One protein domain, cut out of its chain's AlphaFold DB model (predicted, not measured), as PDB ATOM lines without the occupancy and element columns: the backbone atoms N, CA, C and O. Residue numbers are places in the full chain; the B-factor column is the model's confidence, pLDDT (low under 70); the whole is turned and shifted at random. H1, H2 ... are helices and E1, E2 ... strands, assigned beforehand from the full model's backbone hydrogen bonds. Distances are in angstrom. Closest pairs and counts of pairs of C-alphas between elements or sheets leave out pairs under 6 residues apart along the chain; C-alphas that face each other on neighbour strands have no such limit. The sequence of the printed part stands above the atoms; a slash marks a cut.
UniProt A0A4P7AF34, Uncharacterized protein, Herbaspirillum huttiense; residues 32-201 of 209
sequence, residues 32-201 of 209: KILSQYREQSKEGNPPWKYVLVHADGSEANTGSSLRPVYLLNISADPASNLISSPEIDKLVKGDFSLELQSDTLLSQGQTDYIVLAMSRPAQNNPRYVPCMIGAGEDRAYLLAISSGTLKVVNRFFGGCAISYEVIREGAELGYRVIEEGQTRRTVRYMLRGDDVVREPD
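AT A GLANCE: This is residues 32 to 201 of the 209 residues of an uncharacterized protein of Herbaspirillum huttiense (UniProt A0A4P7AF34). Three antiparallel sheets form a stack, with the strongly twisted four-strand sheet E4 to E7 in the middle. The four-strand sheet E8 to E11 covers one face of it with nearly aligned strands, while the small sheet E1 to E3 and the short helix H2 pack on the other face, and H1 grazes the small sheet at the far end. The printed part has 170 residues, in the order H1, E1 to E3, H2, E4 to E11, and is mostly strand. It is compact, with a radius of gyration of the C-alphas of 16.3 A and spans of 48 by 46 by 29 A.

IN THESE COORDINATES: The largest strands are E4, residues 97 to 108, 27.5 A; E5, residues 111 to 120, 28.6 A; E6, residues 137 to 146, 28.7 A; and E7, residues 149 to 159, 24.2 A. E4 begins at C-alpha 97 (54.610, 31.019, -5.950) and bends by 67 degrees at residue 103; E7 bends by 67 degrees at residue 156. Then come E8, residues 162 to 169, 21.5 A; E9, residues 172 to 179, 21.1 A; E10, residues 185 to 192, 22.3 A; and E11, residues 195 to 200, ending at C-alpha 200 (28.835, 45.943, -8.637). Earlier lie H1, residues 32 to 41, 14.3 A, from C-alpha 32 (52.502, 14.358, 14.832); E1, residues 50 to 53; E2, residues 70 to 73; E3, residues 82 to 84; and H2, residues 86 to 93, 10.5 A.

HOW THE PARTS SIT: Each sheet is a meander, each strand the antiparallel neighbour of the one before, and each successive pair within a sheet is a hairpin. Within hydrogen-bond range are N 99 and O 117 of E4 and E5, 2.9 A; N 116 and O 141 of E5 and E6, 2.9 A; and N 144 and O 151 of E6 and E7, 2.8 A. The sheets form a stack of sheets, face to face in turn. The strands of E8 to E11 stand at 11 degrees to those of E4 to E7; the closest C-alphas of E4 and E8 are those of Thr 104 and Val 166, 6.1 A. N 165 and O 176 of E8 and E9 are 2.9 A apart. The strands of E1 to E3 stand at 49 degrees to those of E4 to E7; Ile 83 of E3 and Thr 149 of E7 have their closest C-alphas, 6.0 A. N 51 and O 72 of E1 and E2 are 3.0 A apart. H2 is on the sheet E4 to E7 at a height of 8.0 A, over E5 and along the strands, at 17 degrees on the local plane. H1 only grazes the sheet E1 to E3, with residues 34 to 41. In H1 and H2 every O i to N i+4 pair is within hydrogen-bond range.

THE WHOLE: The C-alphas farthest apart, those of Ala 79 and Gln 182, are 48.5 A apart. The printed part has no cut. The links E1 to E2 and E5 to E6 are long, 16 residues each. The mean pLDDT of the printed part is 88.2; residues 63 to 65, 131, 133 to 134, 161 and 182 are under 70.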
ATOM      1  N   LYS A  32      51.424  13.510  14.317       93.50
ATOM      2  CA  LYS A  32      52.502  14.358  14.832       93.50
ATOM      3  C   LYS A  32      52.669  15.631  13.996       93.50
ATOM      4  O   LYS A  32      52.682  16.717  14.562       93.50
ATOM      5  N   ILE A  33      52.775  15.499  12.671       93.12
ATOM      6  CA  ILE A  33      52.923  16.647  11.757       93.12
ATOM      7  C   ILE A  33      51.665  17.516  11.793       93.12
ATOM      8  O   ILE A  33      51.746  18.737  11.893       93.12
ATOM      9  N   LEU A  34      50.488  16.889  11.783       93.75
ATOM     10  CA  LEU A  34      49.220  17.608  11.859       93.75
ATOM     11  C   LEU A  34      49.111  18.438  13.147       93.75
ATOM     12  O   LEU A  34      48.683  19.589  13.114       93.75
ATOM     13  N   SER A  35      49.546  17.872  14.273       94.31
ATOM     14  CA  SER A  35      49.576  18.560  15.565       94.31
ATOM     15  C   SER A  35      50.544  19.742  15.562       94.31
ATOM     16  O   SER A  35      50.215  20.786  16.111       94.31
ATOM     17  N   GLN A  36      51.695  19.627  14.890       95.31
ATOM     18  CA  GLN A  36      52.630  20.747  14.736       95.31
ATOM     19  C   GLN A  36      51.989  21.920  13.985       95.31
ATOM     20  O   GLN A  36      52.031  23.044  14.480       95.31
ATOM     21  N   TYR A  37      51.323  21.658  12.857       95.44
ATOM     22  CA  TYR A  37      50.599  22.699  12.121       95.44
ATOM     23  C   TYR A  37      49.463  23.322  12.941       95.44
ATOM     24  O   TYR A  37      49.267  24.537  12.908       95.44
ATOM     25  N   ARG A  38      48.721  22.510  13.705       95.06
ATOM     26  CA  ARG A  38      47.661  22.995  14.605       95.06
ATOM     27  C   ARG A  38      48.203  23.887  15.714       95.06
ATOM     28  O   ARG A  38      47.547  24.862  16.056       95.06
ATOM     29  N   GLU A  39      49.369  23.603  16.278       95.56
ATOM     30  CA  GLU A  39      49.960  24.502  17.275       95.56
ATOM     31  C   GLU A  39      50.444  25.804  16.631       95.56
ATOM     32  O   GLU A  39      50.033  26.875  17.071       95.56
ATOM     33  N   GLN A  40      51.179  25.718  15.517       93.50
ATOM     34  CA  GLN A  40      51.600  26.892  14.737       93.50
ATOM     35  C   GLN A  40      50.403  27.752  14.297       93.50
ATOM     36  O   GLN A  40      50.495  28.972  14.232       93.50
ATOM     37  N   SER A  41      49.235  27.136  14.067       93.88
ATOM     38  CA  SER A  41      48.009  27.857  13.697       93.88
ATOM     39  C   SER A  41      47.540  28.894  14.662       93.88
ATOM     40  O   SER A  41      47.005  29.913  14.241       93.88
ATOM     41  N   LYS A  42      47.765  28.652  15.942       92.38
ATOM     42  CA  LYS A  42      47.287  29.534  16.992       92.38
ATOM     43  C   LYS A  42      48.086  30.834  17.035       92.38
ATOM     44  O   LYS A  42      47.606  31.803  17.608       92.38
ATOM     45  N   GLU A  43      49.278  30.849  16.439       89.50
ATOM     46  CA  GLU A  43      50.131  32.033  16.330       89.50
ATOM     47  C   GLU A  43      49.688  32.957  15.183       89.50
ATOM     48  O   GLU A  43      49.979  34.153  15.206       89.50
ATOM     49  N   GLY A  44      48.956  32.426  14.196       85.00
ATOM     50  CA  GLY A  44      48.384  33.203  13.099       85.00
ATOM     51  C   GLY A  44      47.190  34.052  13.539       85.00
ATOM     52  O   GLY A  44      46.401  33.656  14.398       85.00
ATOM     53  N   ASN A  45      47.018  35.217  12.912       84.50
ATOM     54  CA  ASN A  45      45.859  36.082  13.122       84.50
ATOM     55  C   ASN A  45      45.201  36.456  11.776       84.50
ATOM     56  O   ASN A  45      45.706  37.355  11.103       84.50
ATOM     57  N   PRO A  46      44.089  35.802  11.382       86.81
ATOM     58  CA  PRO A  46      43.421  34.705  12.088       86.81
ATOM     59  C   PRO A  46      44.192  33.375  11.976       86.81
ATOM     60  O   PRO A  46      45.062  33.237  11.112       86.81
ATOM     61  N   PRO A  47      43.852  32.367  12.800       88.75
ATOM     62  CA  PRO A  47      44.411  31.031  12.654       88.75
ATOM     63  C   PRO A  47      44.157  30.444  11.258       88.75
ATOM     64  O   PRO A  47      43.012  30.350  10.810       88.75
ATOM     65  N   TRP A  48      45.221  30.015  10.576       91.56
ATOM     66  CA  TRP A  48      45.127  29.266   9.315       91.56
ATOM     67  C   TRP A  48      44.404  27.914   9.517       91.56
ATOM     68  O   TRP A  48      44.603  27.207  10.503       91.56
ATOM     69  N   LYS A  49      43.540  27.536   8.567       94.56
ATOM     70  CA  LYS A  49      42.867  26.217   8.521       94.56
ATOM     71  C   LYS A  49      43.481  25.282   7.477       94.56
ATOM     72  O   LYS A  49      43.331  24.061   7.549       94.56
ATOM     73  N   TYR A  50      44.161  25.867   6.501       95.38
ATOM     74  CA  TYR A  50      44.647  25.191   5.315       95.38
ATOM     75  C   TYR A  50      46.091  25.563   5.040       95.38
ATOM     76  O   TYR A  50      46.453  26.731   5.153       95.38
ATOM     77  N   VAL A  51      46.886  24.576   4.637       94.81
ATOM     78  CA  VAL A  51      48.305  24.756   4.311       94.81
ATOM     79  C   VAL A  51      48.665  23.984   3.046       94.81
ATOM     80  O   VAL A  51      48.049  22.958   2.748       94.81
ATOM     81  N   LEU A  52      49.645  24.471   2.285       95.06
ATOM     82  CA  LEU A  52      50.179  23.757   1.125       95.06
ATOM     83  C   LEU A  52      51.377  22.908   1.558       95.06
ATOM     84  O   LEU A  52      52.319  23.415   2.164       95.06
ATOM     85  N   VAL A  53      51.344  21.613   1.245       94.44
ATOM     86  CA  VAL A  53      52.364  20.646   1.679       94.44
ATOM     87  C   VAL A  53      52.749  19.676   0.574       94.44
ATOM     88  O   VAL A  53      52.015  19.457  -0.390       94.44
ATOM     89  N   HIS A  54      53.902  19.043   0.740       93.06
ATOM     90  CA  HIS A  54      54.275  17.853  -0.010       93.06
ATOM     91  C   HIS A  54      53.717  16.575   0.633       93.06
ATOM     92  O   HIS A  54      53.169  16.584   1.733       93.06
ATOM     93  N   ALA A  55      53.870  15.443  -0.060       91.25
ATOM     94  CA  ALA A  55      53.368  14.140   0.392       91.25
ATOM     95  C   ALA A  55      53.933  13.673   1.750       91.25
ATOM     96  O   ALA A  55      53.318  12.846   2.414       91.25
ATOM     97  N   ASP A  56      55.100  14.179   2.156       90.56
ATOM     98  CA  ASP A  56      55.722  13.895   3.455       90.56
ATOM     99  C   ASP A  56      55.227  14.826   4.577       90.56
ATOM    100  O   ASP A  56      55.649  14.676   5.721       90.56
ATOM    101  N   GLY A  57      54.344  15.778   4.263       91.00
ATOM    102  CA  GLY A  57      53.839  16.779   5.196       91.00
ATOM    103  C   GLY A  57      54.783  17.954   5.430       91.00
ATOM    104  O   GLY A  57      54.483  18.775   6.287       91.00
ATOM    105  N   SER A  58      55.900  18.051   4.703       91.94
ATOM    106  CA  SER A  58      56.711  19.271   4.698       91.94
ATOM    107  C   SER A  58      55.980  20.400   3.973       91.94
ATOM    108  O   SER A  58      55.258  20.156   3.001       91.94
ATOM    109  N   GLU A  59      56.175  21.632   4.439       90.44
ATOM    110  CA  GLU A  59      55.615  22.821   3.802       90.44
ATOM    111  C   GLU A  59      56.092  22.926   2.349       90.44
ATOM    112  O   GLU A  59      57.273  22.735   2.040       90.44
ATOM    113  N   ALA A  60      55.159  23.208   1.444       89.75
ATOM    114  CA  ALA A  60      55.481  23.396   0.044       89.75
ATOM    115  C   ALA A  60      55.984  24.827  -0.177       89.75
ATOM    116  O   ALA A  60      55.193  25.764  -0.230       89.75
ATOM    117  N   ASN A  61      57.294  24.991  -0.376       80.56
ATOM    118  CA  ASN A  61      57.824  26.238  -0.924       80.56
ATOM    119  C   ASN A  61      57.490  26.291  -2.425       80.56
ATOM    120  O   ASN A  61      58.066  25.571  -3.249       80.56
ATOM    121  N   THR A  62      56.469  27.070  -2.761       72.88
ATOM    122  CA  THR A  62      55.898  27.170  -4.102       72.88
ATOM    123  C   THR A  62      56.682  28.194  -4.930       72.88
ATOM    124  O   THR A  62      57.054  29.260  -4.444       72.88
ATOM    125  N   GLY A  63      56.966  27.861  -6.194       64.00
ATOM    126  CA  GLY A  63      57.771  28.690  -7.106       64.00
ATOM    127  C   GLY A  63      58.961  27.975  -7.756       64.00
ATOM    128  O   GLY A  63      59.519  28.498  -8.714       64.00
ATOM    129  N   SER A  64      59.349  26.782  -7.279       60.78
ATOM    130  CA  SER A  64      60.414  25.968  -7.908       60.78
ATOM    131  C   SER A  64      60.335  24.457  -7.625       60.78
ATOM    132  O   SER A  64      61.307  23.722  -7.820       60.78
ATOM    133  N   SER A  65      59.190  23.956  -7.152       69.94
ATOM    134  CA  SER A  65      59.063  22.552  -6.747       69.94
ATOM    135  C   SER A  65      58.542  21.665  -7.878       69.94
ATOM    136  O   SER A  65      57.452  21.869  -8.402       69.94
ATOM    137  N   LEU A  66      59.296  20.613  -8.212       77.38
ATOM    138  CA  LEU A  66      58.827  19.531  -9.091       77.38
ATOM    139  C   LEU A  66      57.962  18.502  -8.345       77.38
ATOM    140  O   LEU A  66      57.405  17.591  -8.963       77.38
ATOM    141  N   ARG A  67      57.874  18.609  -7.013       87.12
ATOM    142  CA  ARG A  67      57.109  17.683  -6.177       87.12
ATOM    143  C   ARG A  67      55.622  18.051  -6.231       87.12
ATOM    144  O   ARG A  67      55.308  19.240  -6.199       87.12
ATOM    145  N   PRO A  68      54.709  17.063  -6.243       88.69
ATOM    146  CA  PRO A  68      53.281  17.327  -6.103       88.69
ATOM    147  C   PRO A  68      52.981  18.148  -4.846       88.69
ATOM    148  O   PRO A  68      53.615  17.943  -3.798       88.69
ATOM    149  N   VAL A  69      52.018  19.058  -4.964       92.75
ATOM    150  CA  VAL A  69      51.566  19.913  -3.864       92.75
ATOM    151  C   VAL A  69      50.124  19.569  -3.531       92.75
ATOM    152  O   VAL A  69      49.260  19.468  -4.400       92.75
ATOM    153  N   TYR A  70      49.870  19.396  -2.244       93.88
ATOM    154  CA  TYR A  70      48.568  19.060  -1.702       93.88
ATOM    155  C   TYR A  70      48.095  20.180  -0.792       93.88
ATOM    156  O   TYR A  70      48.891  20.831  -0.116       93.88
ATOM    157  N   LEU A  71      46.783  20.368  -0.748       95.56
ATOM    158  CA  LEU A  71      46.149  21.189   0.261       95.56
ATOM    159  C   LEU A  71      45.850  20.316   1.482       95.56
ATOM    160  O   LEU A  71      45.124  19.330   1.379       95.56
ATOM    161  N   LEU A  72      46.395  20.688   2.631       95.25
ATOM    162  CA  LEU A  72      46.159  20.033   3.908       95.25
ATOM    163  C   LEU A  72      45.154  20.846   4.727       95.25
ATOM    164  O   LEU A  72      45.417  21.994   5.072       95.25
ATOM    165  N   ASN A  73      44.017  20.241   5.070       94.31
ATOM    166  CA  ASN A  73      43.095  20.749   6.079       94.31
ATOM    167  C   ASN A  73      43.608  20.359   7.467       94.31
ATOM    168  O   ASN A  73      43.444  19.215   7.899       94.31
ATOM    169  N   ILE A  74      44.193  21.309   8.192       93.81
ATOM    170  CA  ILE A  74      44.817  21.003   9.483       93.81
ATOM    171  C   ILE A  74      43.777  20.673  10.562       93.81
ATOM    172  O   ILE A  74      44.097  20.039  11.565       93.81
ATOM    173  N   SER A  75      42.520  21.074  10.359       90.06
ATOM    174  CA  SER A  75      41.412  20.813  11.284       90.06
ATOM    175  C   SER A  75      40.731  19.458  11.055       90.06
ATOM    176  O   SER A  75      39.929  19.044  11.885       90.06
ATOM    177  N   ALA A  76      41.024  18.768   9.948       86.62
ATOM    178  CA  ALA A  76      40.419  17.477   9.622       86.62
ATOM    179  C   ALA A  76      41.081  16.301  10.361       86.62
ATOM    180  O   ALA A  76      42.163  16.433  10.940       86.62
ATOM    181  N   ASP A  77      40.423  15.142  10.316       83.44
ATOM    182  CA  ASP A  77      40.981  13.868  10.772       83.44
ATOM    183  C   ASP A  77      42.212  13.466   9.925       83.44
ATOM    184  O   ASP A  77      42.194  13.676   8.705       83.44
ATOM    185  N   PRO A  78      43.269  12.877  10.523       78.31
ATOM    186  CA  PRO A  78      44.463  12.448   9.794       78.31
ATOM    187  C   PRO A  78      44.203  11.527   8.593       78.31
ATOM    188  O   PRO A  78      45.002  11.516   7.658       78.31
ATOM    189  N   ALA A  79      43.112  10.756   8.593       77.06
ATOM    190  CA  ALA A  79      42.788   9.827   7.515       77.06
ATOM    191  C   ALA A  79      42.252  10.510   6.242       77.06
ATOM    192  O   ALA A  79      42.233   9.882   5.185       77.06
ATOM    193  N   SER A  80      41.813  11.772   6.321       78.50
ATOM    194  CA  SER A  80      41.147  12.470   5.210       78.50
ATOM    195  C   SER A  80      41.423  13.978   5.201       78.50
ATOM    196  O   SER A  80      40.522  14.790   4.983       78.50
ATOM    197  N   ASN A  81      42.661  14.368   5.494       84.38
ATOM    198  CA  ASN A  81      43.060  15.769   5.616       84.38
ATOM    199  C   ASN A  81      43.712  16.347   4.355       84.38
ATOM    200  O   ASN A  81      43.830  17.566   4.255       84.38
ATOM    201  N   LEU A  82      44.114  15.511   3.396       93.31
ATOM    202  CA  LEU A  82      44.759  15.952   2.164       93.31
ATOM    203  C   LEU A  82      43.795  16.028   0.989       93.31
ATOM    204  O   LEU A  82      42.925  15.180   0.806       93.31
ATOM    205  N   ILE A  83      44.014  17.041   0.161       93.88
ATOM    206  CA  ILE A  83      43.263  17.308  -1.055       93.88
ATOM    207  C   ILE A  83      44.276  17.528  -2.177       93.88
ATOM    208  O   ILE A  83      45.122  18.422  -2.101       93.88
ATOM    209  N   SER A  84      44.201  16.711  -3.225       93.00
ATOM    210  CA  SER A  84      44.960  16.942  -4.454       93.00
ATOM    211  C   SER A  84      44.216  17.923  -5.360       93.00
ATOM    212  O   SER A  84      42.985  17.946  -5.413       93.00
ATOM    213  N   SER A  85      44.963  18.751  -6.091       92.75
ATOM    214  CA  SER A  85      44.387  19.658  -7.083       92.75
ATOM    215  C   SER A  85      45.268  19.727  -8.327       92.75
ATOM    216  O   SER A  85      46.342  20.333  -8.283       92.75
ATOM    217  N   PRO A  86      44.787  19.209  -9.473       91.06
ATOM    218  CA  PRO A  86      45.474  19.373 -10.748       91.06
ATOM    219  C   PRO A  86      45.684  20.839 -11.137       91.06
ATOM    220  O   PRO A  86      46.572  21.133 -11.934       91.06
ATOM    221  N   GLU A  87      44.862  21.762 -10.626       92.62
ATOM    222  CA  GLU A  87      45.052  23.190 -10.878       92.62
ATOM    223  C   GLU A  87      46.254  23.735 -10.098       92.62
ATOM    224  O   GLU A  87      47.099  24.398 -10.692       92.62
ATOM    225  N   ILE A  88      46.374  23.414  -8.805       92.31
ATOM    226  CA  ILE A  88      47.524  23.835  -7.987       92.31
ATOM    227  C   ILE A  88      48.817  23.266  -8.577       92.31
ATOM    228  O   ILE A  88      49.770  24.012  -8.787       92.31
ATOM    229  N   ASP A  89      48.823  21.986  -8.956       90.31
ATOM    230  CA  ASP A  89      49.988  21.358  -9.591       90.31
ATOM    231  C   ASP A  89      50.400  22.061 -10.894       90.31
ATOM    232  O   ASP A  89      51.591  22.192 -11.183       90.31
ATOM    233  N   LYS A  90      49.434  22.516 -11.705       90.88
ATOM    234  CA  LYS A  90      49.720  23.282 -12.930       90.88
ATOM    235  C   LYS A  90      50.317  24.649 -12.622       90.88
ATOM    236  O   LYS A  90      51.215  25.069 -13.344       90.88
ATOM    237  N   LEU A  91      49.826  25.332 -11.588       91.69
ATOM    238  CA  LEU A  91      50.352  26.635 -11.185       91.69
ATOM    239  C   LEU A  91      51.801  26.511 -10.702       91.69
ATOM    240  O   LEU A  91      52.663  27.233 -11.196       91.69
ATOM    241  N   VAL A  92      52.093  25.540  -9.830       90.62
ATOM    242  CA  VAL A  92      53.458  25.301  -9.329       90.62
ATOM    243  C   VAL A  92      54.415  24.947 -10.472       90.62
ATOM    244  O   VAL A  92      55.496  25.521 -10.559       90.62
ATOM    245  N   LYS A  93      54.008  24.070 -11.401       88.31
ATOM    246  CA  LYS A  93      54.796  23.738 -12.609       88.31
ATOM    247  C   LYS A  93      54.958  24.905 -13.581       88.31
ATOM    248  O   LYS A  93      55.818  24.855 -14.451       88.31
ATOM    249  N   GLY A  94      54.091  25.907 -13.482       88.38
ATOM    250  CA  GLY A  94      54.182  27.158 -14.221       88.38
ATOM    251  C   GLY A  94      55.045  28.207 -13.524       88.38
ATOM    252  O   GLY A  94      54.953  29.371 -13.909       88.38
ATOM    253  N   ASP A  95      55.826  27.822 -12.511       88.56
ATOM    254  CA  ASP A  95      56.695  28.685 -11.704       88.56
ATOM    255  C   ASP A  95      55.944  29.783 -10.935       88.56
ATOM    256  O   ASP A  95      56.486  30.861 -10.685       88.56
ATOM    257  N   PHE A  96      54.683  29.529 -10.564       90.88
ATOM    258  CA  PHE A  96      53.977  30.389  -9.619       90.88
ATOM    259  C   PHE A  96      54.356  30.031  -8.180       90.88
ATOM    260  O   PHE A  96      54.296  28.867  -7.771       90.88
ATOM    261  N   SER A  97      54.683  31.059  -7.403       91.75
ATOM    262  CA  SER A  97      54.610  31.019  -5.950       91.75
ATOM    263  C   SER A  97      53.162  31.246  -5.529       91.75
ATOM    264  O   SER A  97      52.456  32.045  -6.139       91.75
ATOM    265  N   LEU A  98      52.697  30.482  -4.550       94.12
ATOM    266  CA  LEU A  98      51.306  30.358  -4.137       94.12
ATOM    267  C   LEU A  98      51.179  30.581  -2.635       94.12
ATOM    268  O   LEU A  98      51.920  29.981  -1.857       94.12
ATOM    269  N   GLU A  99      50.169  31.346  -2.245       93.06
ATOM    270  CA  GLU A  99      49.864  31.675  -0.857       93.06
ATOM    271  C   GLU A  99      48.351  31.594  -0.616       93.06
ATOM    272  O   GLU A  99      47.550  32.134  -1.381       93.06
ATOM    273  N   LEU A 100      47.944  30.912   0.456       94.31
ATOM    274  CA  LEU A 100      46.555  30.899   0.914       94.31
ATOM    275  C   LEU A 100      46.340  32.050   1.894       94.31
ATOM    276  O   LEU A 100      46.919  32.056   2.982       94.31
ATOM    277  N   GLN A 101      45.472  32.993   1.543       93.50
ATOM    278  CA  GLN A 101      45.195  34.141   2.402       93.50
ATOM    279  C   GLN A 101      44.188  33.756   3.485       93.50
ATOM    280  O   GLN A 101      42.982  33.672   3.247       93.50
ATOM    281  N   SER A 102      44.693  33.445   4.679       91.94
ATOM    282  CA  SER A 102      43.899  32.848   5.764       91.94
ATOM    283  C   SER A 102      42.792  33.765   6.297       91.94
ATOM    284  O   SER A 102      41.736  33.286   6.705       91.94
ATOM    285  N   ASP A 103      42.996  35.077   6.244       92.75
ATOM    286  CA  ASP A 103      42.014  36.116   6.575       92.75
ATOM    287  C   ASP A 103      40.816  36.167   5.614       92.75
ATOM    288  O   ASP A 103      39.747  36.663   5.974       92.75
ATOM    289  N   THR A 104      40.946  35.569   4.431       95.00
ATOM    290  CA  THR A 104      39.866  35.448   3.444       95.00
ATOM    291  C   THR A 104      39.005  34.193   3.624       95.00
ATOM    292  O   THR A 104      38.099  33.941   2.827       95.00
ATOM    293  N   LEU A 105      39.251  33.373   4.650       95.62
ATOM    294  CA  LEU A 105      38.469  32.157   4.861       95.62
ATOM    295  C   LEU A 105      36.996  32.491   5.159       95.62
ATOM    296  O   LEU A 105      36.670  33.134   6.162       95.62
ATOM    297  N   LEU A 106      36.091  31.987   4.321       94.81
ATOM    298  CA  LEU A 106      34.641  32.098   4.468       94.81
ATOM    299  C   LEU A 106      33.998  30.711   4.425       94.81
ATOM    300  O   LEU A 106      33.929  30.081   3.376       94.81
ATOM    301  N   SER A 107      33.494  30.247   5.564       92.62
ATOM    302  CA  SER A 107      32.757  28.984   5.659       92.62
ATOM    303  C   SER A 107      31.260  29.194   5.446       92.62
ATOM    304  O   SER A 107      30.653  30.032   6.120       92.62
ATOM    305  N   GLN A 108      30.657  28.394   4.566       90.81
ATOM    306  CA  GLN A 108      29.212  28.304   4.359       90.81
ATOM    307  C   GLN A 108      28.794  26.828   4.317       90.81
ATOM    308  O   GLN A 108      29.106  26.094   3.379       90.81
ATOM    309  N   GLY A 109      28.076  26.374   5.347       89.44
ATOM    310  CA  GLY A 109      27.718  24.962   5.478       89.44
ATOM    311  C   GLY A 109      28.963  24.077   5.595       89.44
ATOM    312  O   GLY A 109      29.742  24.230   6.531       89.44
ATOM    313  N   GLN A 110      29.133  23.148   4.650       90.44
ATOM    314  CA  GLN A 110      30.292  22.242   4.574       90.44
ATOM    315  C   GLN A 110      31.360  22.701   3.568       90.44
ATOM    316  O   GLN A 110      32.323  21.972   3.325       90.44
ATOM    317  N   THR A 111      31.182  23.883   2.973       93.88
ATOM    318  CA  THR A 111      32.090  24.427   1.969       93.88
ATOM    319  C   THR A 111      32.867  25.593   2.553       93.88
ATOM    320  O   THR A 111      32.288  26.531   3.102       93.88
ATOM    321  N   ASP A 112      34.184  25.544   2.396       95.38
ATOM    322  CA  ASP A 112      35.073  26.652   2.707       95.38
ATOM    323  C   ASP A 112      35.515  27.350   1.429       95.38
ATOM    324  O   ASP A 112      35.963  26.714   0.474       95.38
ATOM    325  N   TYR A 113      35.416  28.671   1.435       96.50
ATOM    326  CA  TYR A 113      35.914  29.536   0.383       96.50
ATOM    327  C   TYR A 113      37.168  30.246   0.883       96.50
ATOM    328  O   TYR A 113      37.208  30.722   2.019       96.50
ATOM    329  N   ILE A 114      38.215  30.277   0.062       96.38
ATOM    330  CA  ILE A 114      39.489  30.909   0.417       96.38
ATOM    331  C   ILE A 114      40.185  31.436  -0.832       96.38
ATOM    332  O   ILE A 114      40.099  30.840  -1.912       96.38
ATOM    333  N   VAL A 115      40.873  32.563  -0.687       96.56
ATOM    334  CA  VAL A 115      41.669  33.160  -1.753       96.56
ATOM    335  C   VAL A 115      43.043  32.499  -1.815       96.56
ATOM    336  O   VAL A 115      43.760  32.410  -0.819       96.56
ATOM    337  N   LEU A 116      43.410  32.057  -3.016       96.12
ATOM    338  CA  LEU A 116      44.761  31.634  -3.370       96.12
ATOM    339  C   LEU A 116      45.422  32.763  -4.156       96.12
ATOM    340  O   LEU A 116      45.117  32.952  -5.338       96.12
ATOM    341  N   ALA A 117      46.312  33.502  -3.503       93.81
ATOM    342  CA  ALA A 117      47.184  34.460  -4.161       93.81
ATOM    343  C   ALA A 117      48.312  33.714  -4.881       93.81
ATOM    344  O   ALA A 117      48.801  32.684  -4.412       93.81
ATOM    345  N   MET A 118      48.702  34.212  -6.049       92.62
ATOM    346  CA  MET A 118      49.788  33.639  -6.830       92.62
ATOM    347  C   MET A 118      50.626  34.728  -7.482       92.62
ATOM    348  O   MET A 118      50.080  35.677  -8.044       92.62
ATOM    349  N   SER A 119      51.940  34.556  -7.435       90.31
ATOM    350  CA  SER A 119      52.917  35.483  -7.997       90.31
ATOM    351  C   SER A 119      53.939  34.730  -8.841       90.31
ATOM    352  O   SER A 119      54.291  33.584  -8.558       90.31
ATOM    353  N   ARG A 120      54.417  35.359  -9.910       89.50
ATOM    354  CA  ARG A 120      55.490  34.817 -10.746       89.50
ATOM    355  C   ARG A 120      56.440  35.930 -11.179       89.50
ATOM    356  O   ARG A 120      55.977  36.932 -11.726       89.50
ATOM    357  N   PRO A 121      57.762  35.774 -11.003       85.31
ATOM    358  CA  PRO A 121      58.722  36.777 -11.442       85.31
ATOM    359  C   PRO A 121      58.627  37.059 -12.947       85.31
ATOM    360  O   PRO A 121      58.426  36.149 -13.754       85.31
ATOM    361  N   ALA A 122      58.838  38.319 -13.328       84.31
ATOM    362  CA  ALA A 122      58.785  38.782 -14.717       84.31
ATOM    363  C   ALA A 122      59.695  37.974 -15.661       84.31
ATOM    364  O   ALA A 122      59.357  37.746 -16.823       84.31
ATOM    365  N   GLN A 123      60.847  37.517 -15.155       83.56
ATOM    366  CA  GLN A 123      61.830  36.760 -15.933       83.56
ATOM    367  C   GLN A 123      61.290  35.395 -16.388       83.56
ATOM    368  O   GLN A 123      61.691  34.904 -17.442       83.56
ATOM    369  N   ASN A 124      60.353  34.810 -15.633       84.12
ATOM    370  CA  ASN A 124      59.805  33.475 -15.895       84.12
ATOM    371  C   ASN A 124      58.634  33.506 -16.889       84.12
ATOM    372  O   ASN A 124      58.246  32.476 -17.436       84.12
ATOM    373  N   ASN A 125      58.068  34.684 -17.163       83.50
ATOM    374  CA  ASN A 125      57.083  34.865 -18.221       83.50
ATOM    375  C   ASN A 125      57.199  36.269 -18.823       83.50
ATOM    376  O   ASN A 125      56.477  37.153 -18.390       83.50
ATOM    377  N   PRO A 126      58.004  36.495 -19.873       75.81
ATOM    378  CA  PRO A 126      58.174  37.828 -20.456       75.81
ATOM    379  C   PRO A 126      56.935  38.349 -21.209       75.81
ATOM    380  O   PRO A 126      56.927  39.494 -21.651       75.81
ATOM    381  N   ARG A 127      55.897  37.519 -21.402       81.88
ATOM    382  CA  ARG A 127      54.660  37.875 -22.124       81.88
ATOM    383  C   ARG A 127      53.477  38.184 -21.206       81.88
ATOM    384  O   ARG A 127      52.364  38.369 -21.697       81.88
ATOM    385  N   TYR A 128      53.680  38.184 -19.894       79.94
ATOM    386  CA  TYR A 128      52.654  38.612 -18.951       79.94
ATOM    387  C   TYR A 128      52.280  40.086 -19.139       79.94
ATOM    388  O   TYR A 128      53.035  40.881 -19.698       79.94
ATOM    389  N   VAL A 129      51.100  40.441 -18.639       74.38
ATOM    390  CA  VAL A 129      50.697  41.836 -18.489       74.38
ATOM    391  C   VAL A 129      51.117  42.261 -17.082       74.38
ATOM    392  O   VAL A 129      50.493  41.801 -16.122       74.38
ATOM    393  N   PRO A 130      52.180  43.072 -16.929       72.12
ATOM    394  CA  PRO A 130      52.576  43.560 -15.623       72.12
ATOM    395  C   PRO A 130      51.510  44.491 -15.081       72.12
ATOM    396  O   PRO A 130      50.942  45.310 -15.804       72.12
ATOM    397  N   CYS A 131      51.284  44.410 -13.781       69.50
ATOM    398  CA  CYS A 131      50.430  45.377 -13.119       69.50
ATOM    399  C   CYS A 131      51.132  46.697 -12.801       69.50
ATOM    400  O   CYS A 131      50.492  47.741 -12.754       69.50
ATOM    401  N   MET A 132      52.449  46.657 -12.602       70.81
ATOM    402  CA  MET A 132      53.316  47.819 -12.450       70.81
ATOM    403  C   MET A 132      54.614  47.557 -13.209       70.81
ATOM    404  O   MET A 132      55.038  46.411 -13.348       70.81
ATOM    405  N   ILE A 133      55.255  48.613 -13.712       69.62
ATOM    406  CA  ILE A 133      56.509  48.494 -14.470       69.62
ATOM    407  C   ILE A 133      57.545  47.732 -13.629       69.62
ATOM    408  O   ILE A 133      57.870  48.145 -12.520       69.62
ATOM    409  N   GLY A 134      58.052  46.617 -14.162       65.62
ATOM    410  CA  GLY A 134      59.051  45.772 -13.498       65.62
ATOM    411  C   GLY A 134      58.512  44.818 -12.421       65.62
ATOM    412  O   GLY A 134      59.277  43.982 -11.946       65.62
ATOM    413  N   ALA A 135      57.227  44.893 -12.057       74.19
ATOM    414  CA  ALA A 135      56.591  43.937 -11.144       74.19
ATOM    415  C   ALA A 135      56.287  42.624 -11.863       74.19
ATOM    416  O   ALA A 135      56.033  42.655 -13.059       74.19
ATOM    417  N   GLY A 136      56.299  41.495 -11.155       80.44
ATOM    418  CA  GLY A 136      55.930  40.188 -11.699       80.44
ATOM    419  C   GLY A 136      54.444  40.058 -12.042       80.44
ATOM    420  O   GLY A 136      53.670  41.016 -12.042       80.44
ATOM    421  N   GLU A 137      54.052  38.845 -12.395       88.19
ATOM    422  CA  GLU A 137      52.671  38.485 -12.650       88.19
ATOM    423  C   GLU A 137      51.984  38.081 -11.349       88.19
ATOM    424  O   GLU A 137      52.227  36.978 -10.863       88.19
ATOM    425  N   ASP A 138      51.090  38.931 -10.841       88.88
ATOM    426  CA  ASP A 138      50.269  38.612  -9.669       88.88
ATOM    427  C   ASP A 138      48.809  38.383 -10.059       88.88
ATOM    428  O   ASP A 138      48.200  39.154 -10.810       88.88
ATOM    429  N   ARG A 139      48.232  37.302  -9.536       90.75
ATOM    430  CA  ARG A 139      46.838  36.899  -9.747       90.75
ATOM    431  C   ARG A 139      46.269  36.334  -8.451       90.75
ATOM    432  O   ARG A 139      47.007  35.992  -7.531       90.75
ATOM    433  N   ALA A 140      44.953  36.172  -8.402       94.50
ATOM    434  CA  ALA A 140      44.323  35.417  -7.331       94.50
ATOM    435  C   ALA A 140      43.116  34.619  -7.815       94.50
ATOM    436  O   ALA A 140      42.328  35.083  -8.650       94.50
ATOM    437  N   TYR A 141      42.976  33.415  -7.269       96.31
ATOM    438  CA  TYR A 141      41.817  32.551  -7.463       96.31
ATOM    439  C   TYR A 141      40.952  32.553  -6.207       96.31
ATOM    440  O   TYR A 141      41.475  32.579  -5.098       96.31
ATOM    441  N   LEU A 142      39.636  32.436  -6.385       96.88
ATOM    442  CA  LEU A 142      38.751  31.983  -5.318       96.88
ATOM    443  C   LEU A 142      38.587  30.472  -5.430       96.88
ATOM    444  O   LEU A 142      38.154  29.951  -6.469       96.88
ATOM    445  N   LEU A 143      38.934  29.783  -4.353       96.75
ATOM    446  CA  LEU A 143      38.780  28.347  -4.206       96.75
ATOM    447  C   LEU A 143      37.502  28.043  -3.427       96.75
ATOM    448  O   LEU A 143      37.145  28.790  -2.524       96.75
ATOM    449  N   ALA A 144      36.852  26.931  -3.758       96.19
ATOM    450  CA  ALA A 144      35.819  26.296  -2.951       96.19
ATOM    451  C   ALA A 144      36.294  24.889  -2.571       96.19
ATOM    452  O   ALA A 144      36.679  24.099  -3.440       96.19
ATOM    453  N   ILE A 145      36.285  24.588  -1.277       95.31
ATOM    454  CA  ILE A 145      36.790  23.351  -0.693       95.31
ATOM    455  C   ILE A 145      35.631  22.655   0.012       95.31
ATOM    456  O   ILE A 145      35.071  23.190   0.964       95.31
ATOM    457  N   SER A 146      35.269  21.461  -0.449       92.19
ATOM    458  CA  SER A 146      34.180  20.672   0.139       92.19
ATOM    459  C   SER A 146      34.446  19.182  -0.035       92.19
ATOM    460  O   SER A 146      34.975  18.757  -1.062       92.19
ATOM    461  N   SER A 147      34.110  18.385   0.981       85.88
ATOM    462  CA  SER A 147      34.142  16.912   0.915       85.88
ATOM    463  C   SER A 147      35.448  16.322   0.348       85.88
ATOM    464  O   SER A 147      35.418  15.413  -0.476       85.88
ATOM    465  N   GLY A 148      36.603  16.862   0.757       85.62
ATOM    466  CA  GLY A 148      37.916  16.391   0.291       85.62
ATOM    467  C   GLY A 148      38.259  16.776  -1.154       85.62
ATOM    468  O   GLY A 148      39.215  16.256  -1.721       85.62
ATOM    469  N   THR A 149      37.495  17.687  -1.756       90.81
ATOM    470  CA  THR A 149      37.714  18.198  -3.111       90.81
ATOM    471  C   THR A 149      37.968  19.698  -3.097       90.81
ATOM    472  O   THR A 149      37.510  20.419  -2.208       90.81
ATOM    473  N   LEU A 150      38.697  20.168  -4.108       94.75
ATOM    474  CA  LEU A 150      38.970  21.577  -4.345       94.75
ATOM    475  C   LEU A 150      38.522  21.958  -5.756       94.75
ATOM    476  O   LEU A 150      38.872  21.294  -6.733       94.75
ATOM    477  N   LYS A 151      37.788  23.064  -5.866       95.31
ATOM    478  CA  LYS A 151      37.342  23.655  -7.130       95.31
ATOM    479  C   LYS A 151      37.773  25.114  -7.198       95.31
ATOM    480  O   LYS A 151      37.606  25.858  -6.240       95.31
ATOM    481  N   VAL A 152      38.262  25.551  -8.358       95.81
ATOM    482  CA  VAL A 152      38.406  26.986  -8.636       95.81
ATOM    483  C   VAL A 152      37.062  27.527  -9.101       95.81
ATOM    484  O   VAL A 152      36.575  27.138 -10.164       95.81
ATOM    485  N   VAL A 153      36.464  28.412  -8.306       95.31
ATOM    486  CA  VAL A 153      35.160  29.025  -8.609       95.31
ATOM    487  C   VAL A 153      35.300  30.391  -9.277       95.31
ATOM    488  O   VAL A 153      34.413  30.793 -10.021       95.31
ATOM    489  N   ASN A 154      36.442  31.068  -9.110       94.38
ATOM    490  CA  ASN A 154      36.788  32.247  -9.900       94.38
ATOM    491  C   ASN A 154      38.305  32.309 -10.153       94.38
ATOM    492  O   ASN A 154      39.084  32.330  -9.206       94.38
ATOM    493  N   ARG A 155      38.722  32.343 -11.429       92.88
ATOM    494  CA  ARG A 155      40.139  32.450 -11.849       92.88
ATOM    495  C   ARG A 155      40.664  33.886 -11.938       92.88
ATOM    496  O   ARG A 155      41.862  34.094 -12.095       92.88
ATOM    497  N   PHE A 156      39.769  34.860 -11.886       88.62
ATOM    498  CA  PHE A 156      40.053  36.288 -11.997       88.62
ATOM    499  C   PHE A 156      39.518  36.998 -10.753       88.62
ATOM    500  O   PHE A 156      38.798  37.989 -10.843       88.62
ATOM    501  N   PHE A 157      39.796  36.418  -9.585       91.25
ATOM    502  CA  PHE A 157      39.290  36.929  -8.317       91.25
ATOM    503  C   PHE A 157      40.114  38.101  -7.790       91.25
ATOM    504  O   PHE A 157      39.610  38.913  -7.022       91.25
ATOM    505  N   GLY A 158      41.359  38.206  -8.248       84.06
ATOM    506  CA  GLY A 158      42.199  39.351  -7.979       84.06
ATOM    507  C   GLY A 158      43.572  39.287  -8.649       84.06
ATOM    508  O   GLY A 158      43.745  38.613  -9.667       84.06
ATOM    509  N   GLY A 159      44.534  40.015  -8.079       75.94
ATOM    510  CA  GLY A 159      45.826  40.357  -8.665       75.94
ATOM    511  C   GLY A 159      46.442  41.566  -7.957       75.94
ATOM    512  O   GLY A 159      46.276  41.733  -6.752       75.94
ATOM    513  N   CYS A 160      47.166  42.407  -8.687       74.06
ATOM    514  CA  CYS A 160      47.966  43.462  -8.070       74.06
ATOM    515  C   CYS A 160      47.186  44.551  -7.343       74.06
ATOM    516  O   CYS A 160      46.184  45.057  -7.845       74.06
ATOM    517  N   ALA A 161      47.762  44.972  -6.214       67.19
ATOM    518  CA  ALA A 161      47.218  45.999  -5.331       67.19
ATOM    519  C   ALA A 161      45.764  45.713  -4.927       67.19
ATOM    520  O   ALA A 161      44.943  46.621  -4.844       67.19
ATOM    521  N   ILE A 162      45.442  44.437  -4.701       81.88
ATOM    522  CA  ILE A 162      44.111  44.014  -4.281       81.88
ATOM    523  C   ILE A 162      44.110  43.631  -2.811       81.88
ATOM    524  O   ILE A 162      44.974  42.883  -2.357       81.88
ATOM    525  N   SER A 163      43.102  44.114  -2.092       89.69
ATOM    526  CA  SER A 163      42.725  43.611  -0.776       89.69
ATOM    527  C   SER A 163      41.338  42.974  -0.821       89.69
ATOM    528  O   SER A 163      40.517  43.250  -1.705       89.69
ATOM    529  N   TYR A 164      41.091  42.083   0.135       92.88
ATOM    530  CA  TYR A 164      39.847  41.337   0.252       92.88
ATOM    531  C   TYR A 164      39.222  41.620   1.610       92.88
ATOM    532  O   TYR A 164      39.891  41.545   2.635       92.88
ATOM    533  N   GLU A 165      37.923  41.890   1.626       93.12
ATOM    534  CA  GLU A 165      37.140  41.907   2.859       93.12
ATOM    535  C   GLU A 165      36.078  40.816   2.780       93.12
ATOM    536  O   GLU A 165      35.339  40.713   1.797       93.12
ATOM    537  N   VAL A 166      35.979  40.000   3.824       94.38
ATOM    538  CA  VAL A 166      34.934  38.980   3.920       94.38
ATOM    539  C   VAL A 166      33.627  39.642   4.362       94.38
ATOM    540  O   VAL A 166      33.565  40.276   5.413       94.38
ATOM    541  N   ILE A 167      32.566  39.473   3.577       94.44
ATOM    542  CA  ILE A 167      31.223  39.979   3.876       94.44
ATOM    543  C   ILE A 167      30.460  38.902   4.654       94.44
ATOM    544  O   ILE A 167      30.299  37.779   4.169       94.44
ATOM    545  N   ARG A 168      29.996  39.252   5.859       91.44
ATOM    546  CA  ARG A 168      29.185  38.401   6.750       91.44
ATOM    547  C   ARG A 168      28.032  39.209   7.348       91.44
ATOM    548  O   ARG A 168      27.947  39.386   8.561       91.44
ATOM    549  N   GLU A 169      27.175  39.756   6.495       85.62
ATOM    550  CA  GLU A 169      26.104  40.674   6.899       85.62
ATOM    551  C   GLU A 169      24.734  39.996   6.765       85.62
ATOM    552  O   GLU A 169      24.131  39.940   5.695       85.62
ATOM    553  N   GLY A 170      24.222  39.443   7.869       81.56
ATOM    554  CA  GLY A 170      22.937  38.740   7.874       81.56
ATOM    555  C   GLY A 170      22.950  37.512   6.958       81.56
ATOM    556  O   GLY A 170      23.684  36.561   7.207       81.56
ATOM    557  N   ALA A 171      22.122  37.528   5.908       82.25
ATOM    558  CA  ALA A 171      22.085  36.476   4.885       82.25
ATOM    559  C   ALA A 171      23.104  36.696   3.748       82.25
ATOM    560  O   ALA A 171      23.215  35.866   2.845       82.25
ATOM    561  N   GLU A 172      23.828  37.816   3.754       87.94
ATOM    562  CA  GLU A 172      24.824  38.137   2.743       87.94
ATOM    563  C   GLU A 172      26.191  37.573   3.132       87.94
ATOM    564  O   GLU A 172      26.842  38.044   4.067       87.94
ATOM    565  N   LEU A 173      26.630  36.568   2.376       93.75
ATOM    566  CA  LEU A 173      27.958  35.978   2.469       93.75
ATOM    567  C   LEU A 173      28.709  36.234   1.170       93.75
ATOM    568  O   LEU A 173      28.149  36.078   0.085       93.75
ATOM    569  N   GLY A 174      29.971  36.626   1.266       95.38
ATOM    570  CA  GLY A 174      30.786  36.842   0.084       95.38
ATOM    571  C   GLY A 174      32.061  37.605   0.372       95.38
ATOM    572  O   GLY A 174      32.577  37.606   1.486       95.38
ATOM    573  N   TYR A 175      32.542  38.281  -0.656       95.44
ATOM    574  CA  TYR A 175      33.790  39.015  -0.638       95.44
ATOM    575  C   TYR A 175      33.605  40.380  -1.268       95.44
ATOM    576  O   TYR A 175      32.964  40.516  -2.311       95.44
ATOM    577  N   ARG A 176      34.228  41.384  -0.672       93.81
ATOM    578  CA  ARG A 176      34.502  42.658  -1.316       93.81
ATOM    579  C   ARG A 176      35.948  42.620  -1.794       93.81
ATOM    580  O   ARG A 176      36.860  42.468  -0.991       93.81
ATOM    581  N   VAL A 177      36.138  42.725  -3.101       92.56
ATOM    582  CA  VAL A 177      37.449  42.810  -3.746       92.56
ATOM    583  C   VAL A 177      37.716  44.277  -4.030       92.56
ATOM    584  O   VAL A 177      36.907  44.941  -4.687       92.56
ATOM    585  N   ILE A 178      38.820  44.787  -3.499       89.75
ATOM    586  CA  ILE A 178      39.172  46.200  -3.548       89.75
ATOM    587  C   ILE A 178      40.471  46.331  -4.331       89.75
ATOM    588  O   ILE A 178      41.515  45.888  -3.874       89.75
ATOM    589  N   GLU A 179      40.399  46.945  -5.506       85.25
ATOM    590  CA  GLU A 179      41.552  47.274  -6.340       85.25
ATOM    591  C   GLU A 179      42.053  48.679  -5.981       85.25
ATOM    592  O   GLU A 179      41.414  49.688  -6.301       85.25
ATOM    593  N   GLU A 180      43.209  48.744  -5.326       74.31
ATOM    594  CA  GLU A 180      43.923  49.968  -4.962       74.31
ATOM    595  C   GLU A 180      44.824  50.403  -6.138       74.31
ATOM    596  O   GLU A 180      46.034  50.194  -6.161       74.31
ATOM    597  N   GLY A 181      44.207  50.968  -7.180       71.94
ATOM    598  CA  GLY A 181      44.898  51.563  -8.333       71.94
ATOM    599  C   GLY A 181      44.866  53.097  -8.331       71.94
ATOM    600  O   GLY A 181      44.580  53.735  -7.323       71.94
ATOM    601  N   GLN A 182      45.072  53.719  -9.503       67.94
ATOM    602  CA  GLN A 182      44.880  55.176  -9.680       67.94
ATOM    603  C   GLN A 182      43.461  55.638  -9.309       67.94
ATOM    604  O   GLN A 182      43.250  56.773  -8.890       67.94
ATOM    605  N   THR A 183      42.480  54.752  -9.479       74.00
ATOM    606  CA  THR A 183      41.121  54.914  -8.965       74.00
ATOM    607  C   THR A 183      40.765  53.660  -8.187       74.00
ATOM    608  O   THR A 183      40.878  52.558  -8.723       74.00
ATOM    609  N   ARG A 184      40.338  53.830  -6.931       82.69
ATOM    610  CA  ARG A 184      39.881  52.720  -6.094       82.69
ATOM    611  C   ARG A 184      38.627  52.114  -6.711       82.69
ATOM    612  O   ARG A 184      37.625  52.817  -6.881       82.69
ATOM    613  N   ARG A 185      38.681  50.830  -7.061       84.12
ATOM    614  CA  ARG A 185      37.532  50.084  -7.588       84.12
ATOM    615  C   ARG A 185      37.143  49.002  -6.607       84.12
ATOM    616  O   ARG A 185      37.994  48.348  -6.018       84.12
ATOM    617  N   THR A 186      35.843  48.813  -6.453       88.12
ATOM    618  CA  THR A 186      35.302  47.838  -5.518       88.12
ATOM    619  C   THR A 186      34.269  46.984  -6.230       88.12
ATOM    620  O   THR A 186      33.397  47.491  -6.939       88.12
ATOM    621  N   VAL A 187      34.397  45.673  -6.071       90.19
ATOM    622  CA  VAL A 187      33.500  44.673  -6.650       90.19
ATOM    623  C   VAL A 187      33.081  43.722  -5.545       90.19
ATOM    624  O   VAL A 187      33.907  43.303  -4.736       90.19
ATOM    625  N   ARG A 188      31.800  43.361  -5.511       92.75
ATOM    626  CA  ARG A 188      31.285  42.354  -4.588       92.75
ATOM    627  C   ARG A 188      31.167  41.017  -5.312       92.75
ATOM    628  O   ARG A 188      30.697  40.950  -6.444       92.75
ATOM    629  N   TYR A 189      31.584  39.947  -4.658       94.25
ATOM    630  CA  TYR A 189      31.363  38.575  -5.090       94.25
ATOM    631  C   TYR A 189      30.546  37.875  -4.017       94.25
ATOM    632  O   TYR A 189      31.059  37.574  -2.942       94.25
ATOM    633  N   MET A 190      29.266  37.658  -4.295       94.62
ATOM    634  CA  MET A 190      28.303  37.133  -3.335       94.62
ATOM    635  C   MET A 190      28.084  35.640  -3.552       94.62
ATOM    636  O   MET A 190      27.956  35.186  -4.689       94.62
ATOM    637  N   LEU A 191      28.006  34.882  -2.462       93.06
ATOM    638  CA  LEU A 191      27.653  33.469  -2.486       93.06
ATOM    639  C   LEU A 191      26.128  33.339  -2.583       93.06
ATOM    640  O   LEU A 191      25.394  33.803  -1.705       93.06
ATOM    641  N   ARG A 192      25.637  32.744  -3.674       90.44
ATOM    642  CA  ARG A 192      24.209  32.548  -3.964       90.44
ATOM    643  C   ARG A 192      23.971  31.066  -4.256       90.44
ATOM    644  O   ARG A 192      24.150  30.609  -5.380       90.44
ATOM    645  N   GLY A 193      23.586  30.309  -3.228       84.44
ATOM    646  CA  GLY A 193      23.557  28.847  -3.320       84.44
ATOM    647  C   GLY A 193      24.971  28.304  -3.537       84.44
ATOM    648  O   GLY A 193      25.865  28.636  -2.765       84.44
ATOM    649  N   ASP A 194      25.164  27.528  -4.604       79.62
ATOM    650  CA  ASP A 194      26.464  26.946  -4.971       79.62
ATOM    651  C   ASP A 194      27.305  27.852  -5.897       79.62
ATOM    652  O   ASP A 194      28.428  27.494  -6.272       79.62
ATOM    653  N   ASP A 195      26.782  29.029  -6.259       87.38
ATOM    654  CA  ASP A 195      27.398  29.947  -7.216       87.38
ATOM    655  C   ASP A 195      28.020  31.184  -6.554       87.38
ATOM    656  O   ASP A 195      27.559  31.691  -5.528       87.38
ATOM    657  N   VAL A 196      29.059  31.714  -7.205       91.31
ATOM    658  CA  VAL A 196      29.683  33.000  -6.871       91.31
ATOM    659  C   VAL A 196      29.233  34.034  -7.899       91.31
ATOM    660  O   VAL A 196      29.621  33.973  -9.066       91.31
ATOM    661  N   VAL A 197      28.429  35.003  -7.470       93.06
ATOM    662  CA  VAL A 197      27.844  36.030  -8.340       93.06
ATOM    663  C   VAL A 197      28.590  37.346  -8.173       93.06
ATOM    664  O   VAL A 197      28.733  37.859  -7.065       93.06
ATOM    665  N   ARG A 198      29.061  37.913  -9.286       91.81
ATOM    666  CA  ARG A 198      29.686  39.239  -9.309       91.81
ATOM    667  C   ARG A 198      28.611  40.322  -9.307       91.81
ATOM    668  O   ARG A 198      27.856  40.446 -10.268       91.81
ATOM    669  N   GLU A 199      28.609  41.150  -8.277       89.06
ATOM    670  CA  GLU A 199      27.719  42.295  -8.111       89.06
ATOM    671  C   GLU A 199      28.566  43.585  -8.079       89.06
ATOM    672  O   GLU A 199      29.632  43.624  -7.451       89.06
ATOM    673  N   PRO A 200      28.168  44.656  -8.789       76.44
ATOM    674  CA  PRO A 200      28.835  45.943  -8.637       76.44
ATOM    675  C   PRO A 200      28.620  46.463  -7.210       76.44
ATOM    676  O   PRO A 200      27.555  46.267  -6.624       76.44
ATOM    677  N   ASP A 201      29.620  47.146  -6.653       71.75
ATOM    678  CA  ASP A 201      29.446  47.819  -5.369       71.75
ATOM    679  C   ASP A 201      28.562  49.054  -5.581       71.75
ATOM    680  O   ASP A 201      29.021  50.118  -6.004       71.75
TER     681      ASP A 201